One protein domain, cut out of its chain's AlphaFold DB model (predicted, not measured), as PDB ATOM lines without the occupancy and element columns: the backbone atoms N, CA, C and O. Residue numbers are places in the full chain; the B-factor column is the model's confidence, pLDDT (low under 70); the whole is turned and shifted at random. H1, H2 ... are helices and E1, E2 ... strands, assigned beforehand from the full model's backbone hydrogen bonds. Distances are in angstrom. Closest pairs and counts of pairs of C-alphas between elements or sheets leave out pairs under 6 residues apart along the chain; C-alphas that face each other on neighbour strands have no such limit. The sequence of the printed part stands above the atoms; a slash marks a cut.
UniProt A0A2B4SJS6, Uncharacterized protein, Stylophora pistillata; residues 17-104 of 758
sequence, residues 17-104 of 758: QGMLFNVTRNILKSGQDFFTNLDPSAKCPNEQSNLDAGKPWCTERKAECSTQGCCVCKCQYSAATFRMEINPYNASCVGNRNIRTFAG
ATOM      1  N   GLN A  17      30.075  -8.846  -5.667       58.41
ATOM      2  CA  GLN A  17      29.561  -8.757  -4.298       58.41
ATOM      3  C   GLN A  17      28.155  -9.360  -4.235       58.41
ATOM      4  O   GLN A  17      27.136  -8.676  -4.221       58.41
ATOM      5  N   GLY A  18      28.103 -10.689  -4.266       62.69
ATOM      6  CA  GLY A  18      26.876 -11.439  -4.092       62.69
ATOM      7  C   GLY A  18      26.391 -11.337  -2.658       62.69
ATOM      8  O   GLY A  18      27.092 -11.783  -1.750       62.69
ATOM      9  N   MET A  19      25.184 -10.806  -2.462       71.94
ATOM     10  CA  MET A  19      24.560 -10.754  -1.142       71.94
ATOM     11  C   MET A  19      24.480 -12.164  -0.547       71.94
ATOM     12  O   MET A  19      23.940 -13.093  -1.162       71.94
ATOM     13  N   LEU A  20      25.014 -12.312   0.663       80.19
ATOM     14  CA  LEU A  20      24.959 -13.544   1.433       80.19
ATOM     15  C   LEU A  20      23.731 -13.494   2.344       80.19
ATOM     16  O   LEU A  20      23.754 -12.872   3.401       80.19
ATOM     17  N   PHE A  21      22.651 -14.155   1.936       82.25
ATOM     18  CA  PHE A  21      21.446 -14.263   2.755       82.25
ATOM     19  C   PHE A  21      21.559 -15.463   3.691       82.25
ATOM     20  O   PHE A  21      21.879 -16.556   3.227       82.25
ATOM     21  N   ASN A  22      21.207 -15.301   4.966       87.88
ATOM     22  CA  ASN A  22      20.868 -16.425   5.842       87.88
ATOM     23  C   ASN A  22      19.373 -16.380   6.173       87.88
ATOM     24  O   ASN A  22      18.891 -15.444   6.813       87.88
ATOM     25  N   VAL A  23      18.649 -17.396   5.703       88.88
ATOM     26  CA  VAL A  23      17.198 -17.562   5.814       88.88
ATOM     27  C   VAL A  23      16.917 -18.693   6.794       88.88
ATOM     28  O   VAL A  23      17.330 -19.826   6.569       88.88
ATOM     29  N   THR A  24      16.191 -18.416   7.873       88.19
ATOM     30  CA  THR A  24      15.842 -19.418   8.888       88.19
ATOM     31  C   THR A  24      14.338 -19.655   8.937       88.19
ATOM     32  O   THR A  24      13.534 -18.720   8.982       88.19
ATOM     33  N   ARG A  25      13.957 -20.935   8.933       87.56
ATOM     34  CA  ARG A  25      12.568 -21.394   8.872       87.56
ATOM     35  C   ARG A  25      12.170 -22.142  10.137       87.56
ATOM     36  O   ARG A  25      12.897 -23.016  10.609       87.56
ATOM     37  N   ASN A  26      10.963 -21.839  10.622       73.38
ATOM     38  CA  ASN A  26      10.358 -22.405  11.834       73.38
ATOM     39  C   ASN A  26      11.066 -22.040  13.150       73.38
ATOM     40  O   ASN A  26      11.225 -22.878  14.036       73.38
ATOM     41  N   ILE A  27      11.428 -20.765  13.312       59.38
ATOM     42  CA  ILE A  27      11.739 -20.232  14.639       59.38
ATOM     43  C   ILE A  27      10.417 -20.064  15.415       59.38
ATOM     44  O   ILE A  27       9.517 -19.340  14.979       59.38
ATOM     45  N   LEU A  28      10.306 -20.726  16.574       51.88
ATOM     46  CA  LEU A  28       9.288 -20.470  17.609       51.88
ATOM     47  C   LEU A  28       7.813 -20.511  17.135       51.88
ATOM     48  O   LEU A  28       7.024 -19.635  17.477       51.88
ATOM     49  N   LYS A  29       7.414 -21.544  16.373       52.81
ATOM     50  CA  LYS A  29       6.013 -21.840  15.962       52.81
ATOM     51  C   LYS A  29       5.286 -20.755  15.139       52.81
ATOM     52  O   LYS A  29       4.140 -20.969  14.757       52.81
ATOM     53  N   SER A  30       5.923 -19.629  14.819       56.88
ATOM     54  CA  SER A  30       5.279 -18.461  14.191       56.88
ATOM     55  C   SER A  30       4.839 -18.674  12.731       56.88
ATOM     56  O   SER A  30       4.103 -17.856  12.184       56.88
ATOM     57  N   GLY A  31       5.312 -19.739  12.070       64.00
ATOM     58  CA  GLY A  31       5.064 -20.048  10.648       64.00
ATOM     59  C   GLY A  31       5.807 -19.146   9.646       64.00
ATOM     60  O   GLY A  31       5.966 -19.513   8.475       64.00
ATOM     61  N   GLN A  32       6.296 -17.999  10.120       76.69
ATOM     62  CA  GLN A  32       6.969 -16.957   9.351       76.69
ATOM     63  C   GLN A  32       8.443 -17.318   9.106       76.69
ATOM     64  O   GLN A  32       9.098 -17.951   9.938       76.69
ATOM     65  N   ASP A  33       8.961 -16.916   7.944       86.69
ATOM     66  CA  ASP A  33      10.393 -16.995   7.643       86.69
ATOM     67  C   ASP A  33      11.102 -15.753   8.203       86.69
ATOM     68  O   ASP A  33      10.595 -14.632   8.079       86.69
ATOM     69  N   PHE A  34      12.290 -15.963   8.770       87.62
ATOM     70  CA  PHE A  34      13.222 -14.907   9.160       87.62
ATOM     71  C   PHE A  34      14.408 -14.906   8.194       87.62
ATOM     72  O   PHE A  34      14.819 -15.968   7.721       87.62
ATOM     73  N   PHE A  35      14.978 -13.741   7.898       87.81
ATOM     74  CA  PHE A  35      16.166 -13.636   7.054       87.81
ATOM     75  C   PHE A  35      17.070 -12.470   7.459       87.81
ATOM     76  O   PHE A  35      16.626 -11.481   8.036       87.81
ATOM     77  N   THR A  36      18.355 -12.610   7.156       84.69
ATOM     78  CA  THR A  36      19.434 -11.667   7.485       84.69
ATOM     79  C   THR A  36      20.339 -11.490   6.273       84.69
ATOM     80  O   THR A  36      20.486 -12.422   5.474       84.69
ATOM     81  N   ASN A  37      20.945 -10.311   6.139       76.75
ATOM     82  CA  ASN A  37      22.136 -10.145   5.316       76.75
ATOM     83  C   ASN A  37      23.353 -10.476   6.188       76.75
ATOM     84  O   ASN A  37      23.433 -10.001   7.317       76.75
ATOM     85  N   LEU A  38      24.276 -11.287   5.678       69.56
ATOM     86  CA  LEU A  38      25.537 -11.617   6.345       69.56
ATOM     87  C   LEU A  38      26.736 -10.845   5.772       69.56
ATOM     88  O   LEU A  38      27.854 -11.073   6.220       69.56
ATOM     89  N   ASP A  39      26.534  -9.960   4.790       65.00
ATOM     90  CA  ASP A  39      27.561  -9.005   4.360       65.00
ATOM     91  C   ASP A  39      27.577  -7.785   5.310       65.00
ATOM     92  O   ASP A  39      26.634  -6.984   5.265       65.00
ATOM     93  N   PRO A  40      28.626  -7.593   6.143       47.28
ATOM     94  CA  PRO A  40      28.671  -6.515   7.136       47.28
ATOM     95  C   PRO A  40      28.768  -5.108   6.530       47.28
ATOM     96  O   PRO A  40      28.605  -4.120   7.243       47.28
ATOM     97  N   SER A  41      29.064  -4.996   5.230       53.31
ATOM     98  CA  SER A  41      29.165  -3.711   4.530       53.31
ATOM     99  C   SER A  41      27.821  -3.209   3.985       53.31
ATOM    100  O   SER A  41      27.677  -2.028   3.667       53.31
ATOM    101  N   ALA A  42      26.813  -4.083   3.887       57.31
ATOM    102  CA  ALA A  42      25.607  -3.830   3.106       57.31
ATOM    103  C   ALA A  42      24.352  -3.626   3.981       57.31
ATOM    104  O   ALA A  42      23.598  -4.557   4.275       57.31
ATOM    105  N   LYS A  43      24.094  -2.353   4.323       58.94
ATOM    106  CA  LYS A  43      22.881  -1.805   4.986       58.94
ATOM    107  C   LYS A  43      22.576  -2.298   6.418       58.94
ATOM    108  O   LYS A  43      21.756  -1.678   7.087       58.94
ATOM    109  N   CYS A  44      23.230  -3.352   6.901       61.94
ATOM    110  CA  CYS A  44      23.098  -3.880   8.263       61.94
ATOM    111  C   CYS A  44      24.471  -3.847   8.962       61.94
ATOM    112  O   CYS A  44      25.156  -4.869   8.973       61.94
ATOM    113  N   PRO A  45      24.924  -2.684   9.473       52.75
ATOM    114  CA  PRO A  45      26.221  -2.585  10.137       52.75
ATOM    115  C   PRO A  45      26.242  -3.429  11.416       52.75
ATOM    116  O   PRO A  45      25.250  -3.486  12.148       52.75
ATOM    117  N   ASN A  46      27.381  -4.060  11.696       49.38
ATOM    118  CA  ASN A  46      27.551  -4.849  12.912       49.38
ATOM    119  C   ASN A  46      27.406  -3.975  14.174       49.38
ATOM    120  O   ASN A  46      28.069  -2.951  14.306       49.38
ATOM    121  N   GLU A  47      26.600  -4.485  15.107       50.28
ATOM    122  CA  GLU A  47      26.607  -4.212  16.552       50.28
ATOM    123  C   GLU A  47      26.147  -2.817  17.055       50.28
ATOM    124  O   GLU A  47      26.617  -1.758  16.647       50.28
ATOM    125  N   GLN A  48      25.175  -2.878  17.985       50.22
ATOM    126  CA  GLN A  48      24.546  -1.866  18.865       50.22
ATOM    127  C   GLN A  48      24.142  -0.463  18.351       50.22
ATOM    128  O   GLN A  48      23.215   0.114  18.915       50.22
ATOM    129  N   SER A  49      24.783   0.120  17.341       51.00
ATOM    130  CA  SER A  49      24.737   1.573  17.100       51.00
ATOM    131  C   SER A  49      23.441   2.118  16.482       51.00
ATOM    132  O   SER A  49      23.102   3.273  16.734       51.00
ATOM    133  N   ASN A  50      22.704   1.335  15.681       58.03
ATOM    134  CA  ASN A  50      21.459   1.801  15.054       58.03
ATOM    135  C   ASN A  50      20.485   0.650  14.719       58.03
ATOM    136  O   ASN A  50      20.555   0.039  13.650       58.03
ATOM    137  N   LEU A  51      19.551   0.368  15.635       59.06
ATOM    138  CA  LEU A  51      18.579  -0.734  15.530       59.06
ATOM    139  C   LEU A  51      17.637  -0.644  14.315       59.06
ATOM    140  O   LEU A  51      17.189  -1.686  13.832       59.06
ATOM    141  N   ASP A  52      17.352   0.565  13.816       66.12
ATOM    142  CA  ASP A  52      16.462   0.820  12.674       66.12
ATOM    143  C   ASP A  52      17.192   0.827  11.311       66.12
ATOM    144  O   ASP A  52      16.530   0.874  10.277       66.12
ATOM    145  N   ALA A  53      18.531   0.736  11.254       68.25
ATOM    146  CA  ALA A  53      19.290   0.888   9.999       68.25
ATOM    147  C   ALA A  53      18.860  -0.088   8.879       68.25
ATOM    148  O   ALA A  53      18.744   0.300   7.716       68.25
ATOM    149  N   GLY A  54      18.544  -1.339   9.234       75.44
ATOM    150  CA  GLY A  54      18.045  -2.351   8.295       75.44
ATOM    151  C   GLY A  54      16.561  -2.213   7.913       75.44
ATOM    152  O   GLY A  54      16.077  -2.956   7.060       75.44
ATOM    153  N   LYS A  55      15.805  -1.269   8.492       82.75
ATOM    154  CA  LYS A  55      14.347  -1.153   8.299       82.75
ATOM    155  C   LYS A  55      13.941  -0.942   6.838       82.75
ATOM    156  O   LYS A  55      13.090  -1.705   6.375       82.75
ATOM    157  N   PRO A  56      14.579  -0.041   6.056       83.25
ATOM    158  CA  PRO A  56      14.281   0.076   4.630       83.25
ATOM    159  C   PRO A  56      14.619  -1.205   3.855       83.25
ATOM    160  O   PRO A  56      13.919  -1.545   2.908       83.25
ATOM    161  N   TRP A  57      15.653  -1.948   4.272       82.19
ATOM    162  CA  TRP A  57      16.076  -3.205   3.639       82.19
ATOM    163  C   TRP A  57      15.085  -4.360   3.888       82.19
ATOM    164  O   TRP A  57      14.854  -5.164   2.978       82.19
ATOM    165  N   CYS A  58      14.436  -4.398   5.060       86.31
ATOM    166  CA  CYS A  58      13.285  -5.271   5.311       86.31
ATOM    167  C   CYS A  58      12.070  -4.861   4.465       86.31
ATOM    168  O   CYS A  58      11.486  -5.704   3.777       86.31
ATOM    169  N   THR A  59      11.703  -3.574   4.463       87.38
ATOM    170  CA  THR A  59      10.517  -3.076   3.743       87.38
ATOM    171  C   THR A  59      10.632  -3.276   2.227       87.38
ATOM    172  O   THR A  59       9.690  -3.780   1.614       87.38
ATOM    173  N   GLU A  60      11.810  -3.022   1.639       86.38
ATOM    174  CA  GLU A  60      12.179  -3.341   0.242       86.38
ATOM    175  C   GLU A  60      11.848  -4.805  -0.124       86.38
ATOM    176  O   GLU A  60      11.463  -5.108  -1.254       86.38
ATOM    177  N   ARG A  61      11.923  -5.719   0.853       87.31
ATOM    178  CA  ARG A  61      11.720  -7.169   0.696       87.31
ATOM    179  C   ARG A  61      10.380  -7.676   1.229       87.31
ATOM    180  O   ARG A  61      10.199  -8.891   1.326       87.31
ATOM    181  N   LYS A  62       9.425  -6.777   1.510       89.50
ATOM    182  CA  LYS A  62       8.083  -7.088   2.053       89.50
ATOM    183  C   LYS A  62       8.162  -7.810   3.403       89.50
ATOM    184  O   LYS A  62       7.493  -8.817   3.649       89.50
ATOM    185  N   ALA A  63       9.043  -7.300   4.257       88.31
ATOM    186  CA  ALA A  63       9.315  -7.785   5.597       88.31
ATOM    187  C   ALA A  63       9.258  -6.642   6.620       88.31
ATOM    188  O   ALA A  63       9.464  -5.473   6.293       88.31
ATOM    189  N   GLU A  64       9.018  -7.009   7.870       88.75
ATOM    190  CA  GLU A  64       9.164  -6.151   9.045       88.75
ATOM    191  C   GLU A  64      10.485  -6.451   9.757       88.75
ATOM    192  O   GLU A  64      11.118  -7.484   9.523       88.75
ATOM    193  N   CYS A  65      10.884  -5.563  10.663       86.06
ATOM    194  CA  CYS A  65      11.971  -5.841  11.592       86.06
ATOM    195  C   CYS A  65      11.578  -6.957  12.571       86.06
ATOM    196  O   CYS A  65      10.446  -7.019  13.053       86.06
ATOM    197  N   SER A  66      12.530  -7.822  12.908       82.62
ATOM    198  CA  SER A  66      12.414  -8.730  14.046       82.62
ATOM    199  C   SER A  66      12.429  -7.946  15.363       82.62
ATOM    200  O   SER A  66      12.967  -6.842  15.447       82.62
ATOM    201  N   THR A  67      11.951  -8.572  16.440       75.56
ATOM    202  CA  THR A  67      12.173  -8.096  17.819       75.56
ATOM    203  C   THR A  67      13.658  -8.075  18.210       75.56
ATOM    204  O   THR A  67      14.016  -7.488  19.224       75.56
ATOM    205  N   GLN A  68      14.524  -8.689  17.397       73.81
ATOM    206  CA  GLN A  68      15.988  -8.662  17.501       73.81
ATOM    207  C   GLN A  68      16.633  -7.450  16.788       73.81
ATOM    208  O   GLN A  68      17.854  -7.397  16.661       73.81
ATOM    209  N   GLY A  69      15.836  -6.488  16.306       75.50
ATOM    210  CA  GLY A  69      16.298  -5.326  15.539       75.50
ATOM    211  C   GLY A  69      16.251  -5.548  14.024       75.50
ATOM    212  O   GLY A  69      16.178  -6.678  13.538       75.50
ATOM    213  N   CYS A  70      16.293  -4.459  13.252       77.12
ATOM    214  CA  CYS A  70      16.007  -4.479  11.814       77.12
ATOM    215  C   CYS A  70      17.099  -5.109  10.930       77.12
ATOM    216  O   CYS A  70      16.904  -5.218   9.724       77.12
ATOM    217  N   CYS A  71      18.225  -5.551  11.498       78.50
ATOM    218  CA  CYS A  71      19.201  -6.379  10.777       78.50
ATOM    219  C   CYS A  71      18.699  -7.825  10.579       78.50
ATOM    220  O   CYS A  71      19.137  -8.522   9.663       78.50
ATOM    221  N   VAL A  72      17.744  -8.266  11.409       84.69
ATOM    222  CA  VAL A  72      16.980  -9.503  11.221       84.69
ATOM    223  C   VAL A  72      15.592  -9.121  10.718       84.69
ATOM    224  O   VAL A  72      14.804  -8.519  11.445       84.69
ATOM    225  N   CYS A  73      15.260  -9.489   9.487       86.81
ATOM    226  CA  CYS A  73      13.938  -9.265   8.916       86.81
ATOM    227  C   CYS A  73      13.026 -10.480   9.116       86.81
ATOM    228  O   CYS A  73      13.470 -11.630   9.153       86.81
ATOM    229  N   LYS A  74      11.722 -10.222   9.194       88.94
ATOM    230  CA  LYS A  74      10.658 -11.209   9.392       88.94
ATOM    231  C   LYS A  74       9.567 -10.983   8.346       88.94
ATOM    232  O   LYS A  74       9.075  -9.864   8.209       88.94
ATOM    233  N   CYS A  75       9.157 -12.013   7.604       88.44
ATOM    234  CA  CYS A  75       8.076 -11.844   6.624       88.44
ATOM    235  C   CYS A  75       6.761 -11.440   7.311       88.44
ATOM    236  O   CYS A  75       6.304 -12.152   8.203       88.44
ATOM    237  N   GLN A  76       6.144 -10.341   6.863       76.38
ATOM    238  CA  GLN A  76       5.044  -9.633   7.551       76.38
ATOM    239  C   GLN A  76       3.862 -10.549   7.913       76.38
ATOM    240  O   GLN A  76       3.356 -10.539   9.033       76.38
ATOM    241  N   TYR A  77       3.470 -11.427   6.987       72.62
ATOM    242  CA  TYR A  77       2.283 -12.274   7.115       72.62
ATOM    243  C   TYR A  77       2.639 -13.730   7.456       72.62
ATOM    244  O   TYR A  77       3.583 -14.294   6.906       72.62
ATOM    245  N   SER A  78       1.829 -14.394   8.286       64.88
ATOM    246  CA  SER A  78       1.953 -15.835   8.596       64.88
ATOM    247  C   SER A  78       1.821 -16.743   7.362       64.88
ATOM    248  O   SER A  78       2.390 -17.833   7.309       64.88
ATOM    249  N   ALA A  79       1.119 -16.262   6.334       70.62
ATOM    250  CA  ALA A  79       0.978 -16.891   5.025       70.62
ATOM    251  C   ALA A  79       2.096 -16.524   4.023       70.62
ATOM    252  O   ALA A  79       1.945 -16.784   2.826       70.62
ATOM    253  N   ALA A  80       3.200 -15.913   4.467       80.25
ATOM    254  CA  ALA A  80       4.333 -15.554   3.617       80.25
ATOM    255  C   ALA A  80       5.543 -16.495   3.787       80.25
ATOM    256  O   ALA A  80       5.743 -17.163   4.806       80.25
ATOM    257  N   THR A  81       6.367 -16.533   2.745       86.50
ATOM    258  CA  THR A  81       7.596 -17.321   2.649       86.50
ATOM    259  C   THR A  81       8.657 -16.481   1.949       86.50
ATOM    260  O   THR A  81       8.363 -15.848   0.933       86.50
ATOM    261  N   PHE A  82       9.889 -16.475   2.460       88.44
ATOM    262  CA  PHE A  82      10.991 -15.764   1.816       88.44
ATOM    263  C   PHE A  82      11.451 -16.532   0.570       88.44
ATOM    264  O   PHE A  82      11.895 -17.682   0.649       88.44
ATOM    265  N   ARG A  83      11.318 -15.913  -0.603       86.75
ATOM    266  CA  ARG A  83      11.697 -16.497  -1.888       86.75
ATOM    267  C   ARG A  83      13.031 -15.922  -2.339       86.75
ATOM    268  O   ARG A  83      13.135 -14.737  -2.640       86.75
ATOM    269  N   MET A  84      14.023 -16.795  -2.463       84.06
ATOM    270  CA  MET A  84      15.257 -16.485  -3.181       84.06
ATOM    271  C   MET A  84      14.962 -16.435  -4.685       84.06
ATOM    272  O   MET A  84      14.291 -17.321  -5.220       84.06
ATOM    273  N   GLU A  85      15.476 -15.418  -5.368       78.94
ATOM    274  CA  GLU A  85      15.426 -15.304  -6.827       78.94
ATOM    275  C   GLU A  85      16.841 -15.293  -7.417       78.94
ATOM    276  O   GLU A  85      17.832 -15.237  -6.698       78.94
ATOM    277  N   ILE A  86      16.941 -15.355  -8.748       69.56
ATOM    278  CA  ILE A  86      18.226 -15.281  -9.470       69.56
ATOM    279  C   ILE A  86      18.904 -13.911  -9.265       69.56
ATOM    280  O   ILE A  86      20.120 -13.807  -9.376       69.56
ATOM    281  N   ASN A  87      18.115 -12.874  -8.968       74.25
ATOM    282  CA  ASN A  87      18.571 -11.526  -8.651       74.25
ATOM    283  C   ASN A  87      18.416 -11.277  -7.126       74.25
ATOM    284  O   ASN A  87      17.294 -11.412  -6.624       74.25
ATOM    285  N   PRO A  88      19.474 -10.886  -6.383       69.38
ATOM    286  CA  PRO A  88      19.396 -10.609  -4.941       69.38
ATOM    287  C   PRO A  88      18.559  -9.365  -4.588       69.38
ATOM    288  O   PRO A  88      18.058  -9.248  -3.465       69.38
ATOM    289  N   TYR A  89      18.344  -8.454  -5.540       71.31
ATOM    290  CA  TYR A  89      17.432  -7.317  -5.387       71.31
ATOM    291  C   TYR A  89      15.950  -7.741  -5.492       71.31
ATOM    292  O   TYR A  89      15.091  -7.078  -4.923       71.31
ATOM    293  N   ASN A  90      15.643  -8.888  -6.118       80.50
ATOM    294  CA  ASN A  90      14.282  -9.444  -6.184       80.50
ATOM    295  C   ASN A  90      13.929 -10.374  -5.003       80.50
ATOM    296  O   ASN A  90      12.752 -10.688  -4.793       80.50
ATOM    297  N   ALA A  91      14.929 -10.879  -4.269       84.69
ATOM    298  CA  ALA A  91      14.733 -11.860  -3.201       84.69
ATOM    299  C   ALA A  91      13.884 -11.264  -2.063       84.69
ATOM    300  O   ALA A  91      14.306 -10.321  -1.394       84.69
ATOM    301  N   SER A  92      12.667 -11.781  -1.877       88.94
ATOM    302  CA  SER A  92      11.609 -11.109  -1.112       88.94
ATOM    303  C   SER A  92      10.597 -12.079  -0.497       88.94
ATOM    304  O   SER A  92      10.453 -13.231  -0.915       88.94
ATOM    305  N   CYS A  93       9.864 -11.614   0.513       89.50
ATOM    306  CA  CYS A  93       8.723 -12.325   1.072       89.50
ATOM    307  C   CYS A  93       7.548 -12.319   0.086       89.50
ATOM    308  O   CYS A  93       7.071 -11.266  -0.343       89.50
ATOM    309  N   VAL A  94       7.038 -13.506  -0.242       87.44
ATOM    310  CA  VAL A  94       5.861 -13.681  -1.102       87.44
ATOM    311  C   VAL A  94       4.824 -14.568  -0.419       87.44
ATOM    312  O   VAL A  94       5.167 -15.478   0.336       87.44
ATOM    313  N   GLY A  95       3.541 -14.320  -0.694       83.00
ATOM    314  CA  GLY A  95       2.455 -15.161  -0.189       83.00
ATOM    315  C   GLY A  95       2.554 -16.599  -0.708       83.00
ATOM    316  O   GLY A  95       2.950 -16.831  -1.854       83.00
ATOM    317  N   ASN A  96       2.156 -17.576   0.107       79.44
ATOM    318  CA  ASN A  96       2.289 -19.001  -0.215       79.44
ATOM    319  C   ASN A  96       1.533 -19.408  -1.483       79.44
ATOM    320  O   ASN A  96       2.010 -20.286  -2.200       79.44
ATOM    321  N   ARG A  97       0.436 -18.713  -1.820       78.56
ATOM    322  CA  ARG A  97      -0.228 -18.768  -3.133       78.56
ATOM    323  C   ARG A  97       0.778 -18.711  -4.282       78.56
ATOM    324  O   ARG A  97       0.761 -19.574  -5.153       78.56
ATOM    325  N   ASN A  98       1.699 -17.752  -4.242       81.25
ATOM    326  CA  ASN A  98       2.668 -17.515  -5.308       81.25
ATOM    327  C   ASN A  98       3.724 -18.629  -5.362       81.25
ATOM    328  O   ASN A  98       4.088 -19.049  -6.458       81.25
ATOM    329  N   ILE A  99       4.157 -19.174  -4.214       82.31
ATOM    330  CA  ILE A  99       5.030 -20.362  -4.192       82.31
ATOM    331  C   ILE A  99       4.289 -21.588  -4.751       82.31
ATOM    332  O   ILE A  99       4.844 -22.294  -5.587       82.31
ATOM    333  N   ARG A 100       3.038 -21.841  -4.331       79.38
ATOM    334  CA  ARG A 100       2.220 -22.985  -4.783       79.38
ATOM    335  C   ARG A 100       1.969 -22.923  -6.299       79.38
ATOM    336  O   ARG A 100       2.188 -23.922  -6.985       79.38
ATOM    337  N   THR A 101       1.629 -21.747  -6.838       77.69
ATOM    338  CA  THR A 101       1.506 -21.501  -8.286       77.69
ATOM    339  C   THR A 101       2.844 -21.677  -9.015       77.69
ATOM    340  O   THR A 101       2.901 -22.407 -10.000       77.69
ATOM    341  N   PHE A 102       3.942 -21.093  -8.519       79.50
ATOM    342  CA  PHE A 102       5.278 -21.233  -9.123       79.50
ATOM    343  C   PHE A 102       5.842 -22.668  -9.050       79.50
ATOM    344  O   PHE A 102       6.643 -23.076  -9.892       79.50
ATOM    345  N   ALA A 103       5.422 -23.459  -8.063       78.81
ATOM    346  CA  ALA A 103       5.741 -24.880  -7.974       78.81
ATOM    347  C   ALA A 103       4.960 -25.731  -8.993       78.81
ATOM    348  O   ALA A 103       5.375 -26.860  -9.256       78.81
ATOM    349  N   GLY A 104       3.858 -25.216  -9.553       72.88
ATOM    350  CA  GLY A 104       2.966 -25.945 -10.458       72.88
ATOM    351  C   GLY A 104       2.212 -27.101  -9.789       72.88
ATOM    352  O   GLY A 104       1.816 -28.042 -10.475       72.88
TER     353      GLY A 104
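AT A GLANCE: This is residues 17 to 104 of the 758 residues of an uncharacterized protein of Stylophora pistillata (UniProt A0A2B4SJS6). A strongly twisted sheet of four strands, E1, E2, E4 and E3, has the short helix H1 over E4 and a small hairpin, E5 and E6, partly face to face with it, a small and uneven sandwich. H2 lies at one end of the longest axis, and the loop of residues 38 to 54 reaches toward the other. The printed part has 88 residues, with two named helices and six named strands in the order E1, E2, H1, E3, E4, E5, E6, H2. The sheets, ordered E1, E2, E4, E3 and E5, E6, are antiparallel, and the class is mixed, helices and strands. The whole is compact, with a radius of gyration of the C-alphas of 12.8 A and spans of 43 by 31 by 18 A.

IN THESE COORDINATES: E1, residues 19 to 25, begins with C-alpha 19 at (24.560, -10.754, -1.142) and is 18.9 A long. E2, residues 33 to 37, is 13.8 A long. H1, residues 55 to 60, measures 8.6 A. E3, residues 63 to 66, measures 9.0 A, and E4, residues 69 to 75, 13.8 A. E5, residues 80 to 83, measures 9.2 A, and E6, residues 92 to 95, 10.1 A. H2, residues 96 to 103, is 10.3 A long and ends with C-alpha 103 at (5.741, -24.880, -7.974).

HOW THE PARTS SIT: E1 and E2 form a hairpin, with N 24 and O 34 at 2.8 A. E2 and E4 are antiparallel, with N 73 and O 35 at 2.8 A. E3 and E4 form a hairpin, with N 66 and O 72 at 2.8 A. H1 is on this sheet at a height of 8.0 A, over E4 and only just not over E3, on which 2 of its 6 C-alphas fall; it runs along the strands, at 21 degrees to E4 on the local plane. The closest C-alphas of H1 and E4 are those of Lys 55 and Cys 70, 5.1 A. E2, H1 and E3 make a split strand-helix-strand unit, two strands of one sheet joined through a helix, with E4 between them in the sheet, and its crossover is right-handed. In the sandwich, two sheets face to face, the best planes stand 30 degrees apart; the closest C-alphas of E2 and E5 are those of Asp 33 and Thr 81, 5.7 A. E5 and E6 form a hairpin, with N 83 and O 92 at 2.8 A. H2 is not on the four-stranded sheet; its closest C-alpha to E5 is Asn 96, 5.5 A from that of Ala 80. In H1 and H2 every O i to N i+4 pair is within hydrogen-bond range.

THE WHOLE: The two C-alphas farthest apart are those of Ser 49 and Gly 104, 44.6 A. The printed part has no cut. The link from E2 to H1, 17 residues, is long. The mean pLDDT of the printed part is 75.2; residues 17 to 18, 27 to 31, 38 to 53, 78, 86 and 88 are under 70.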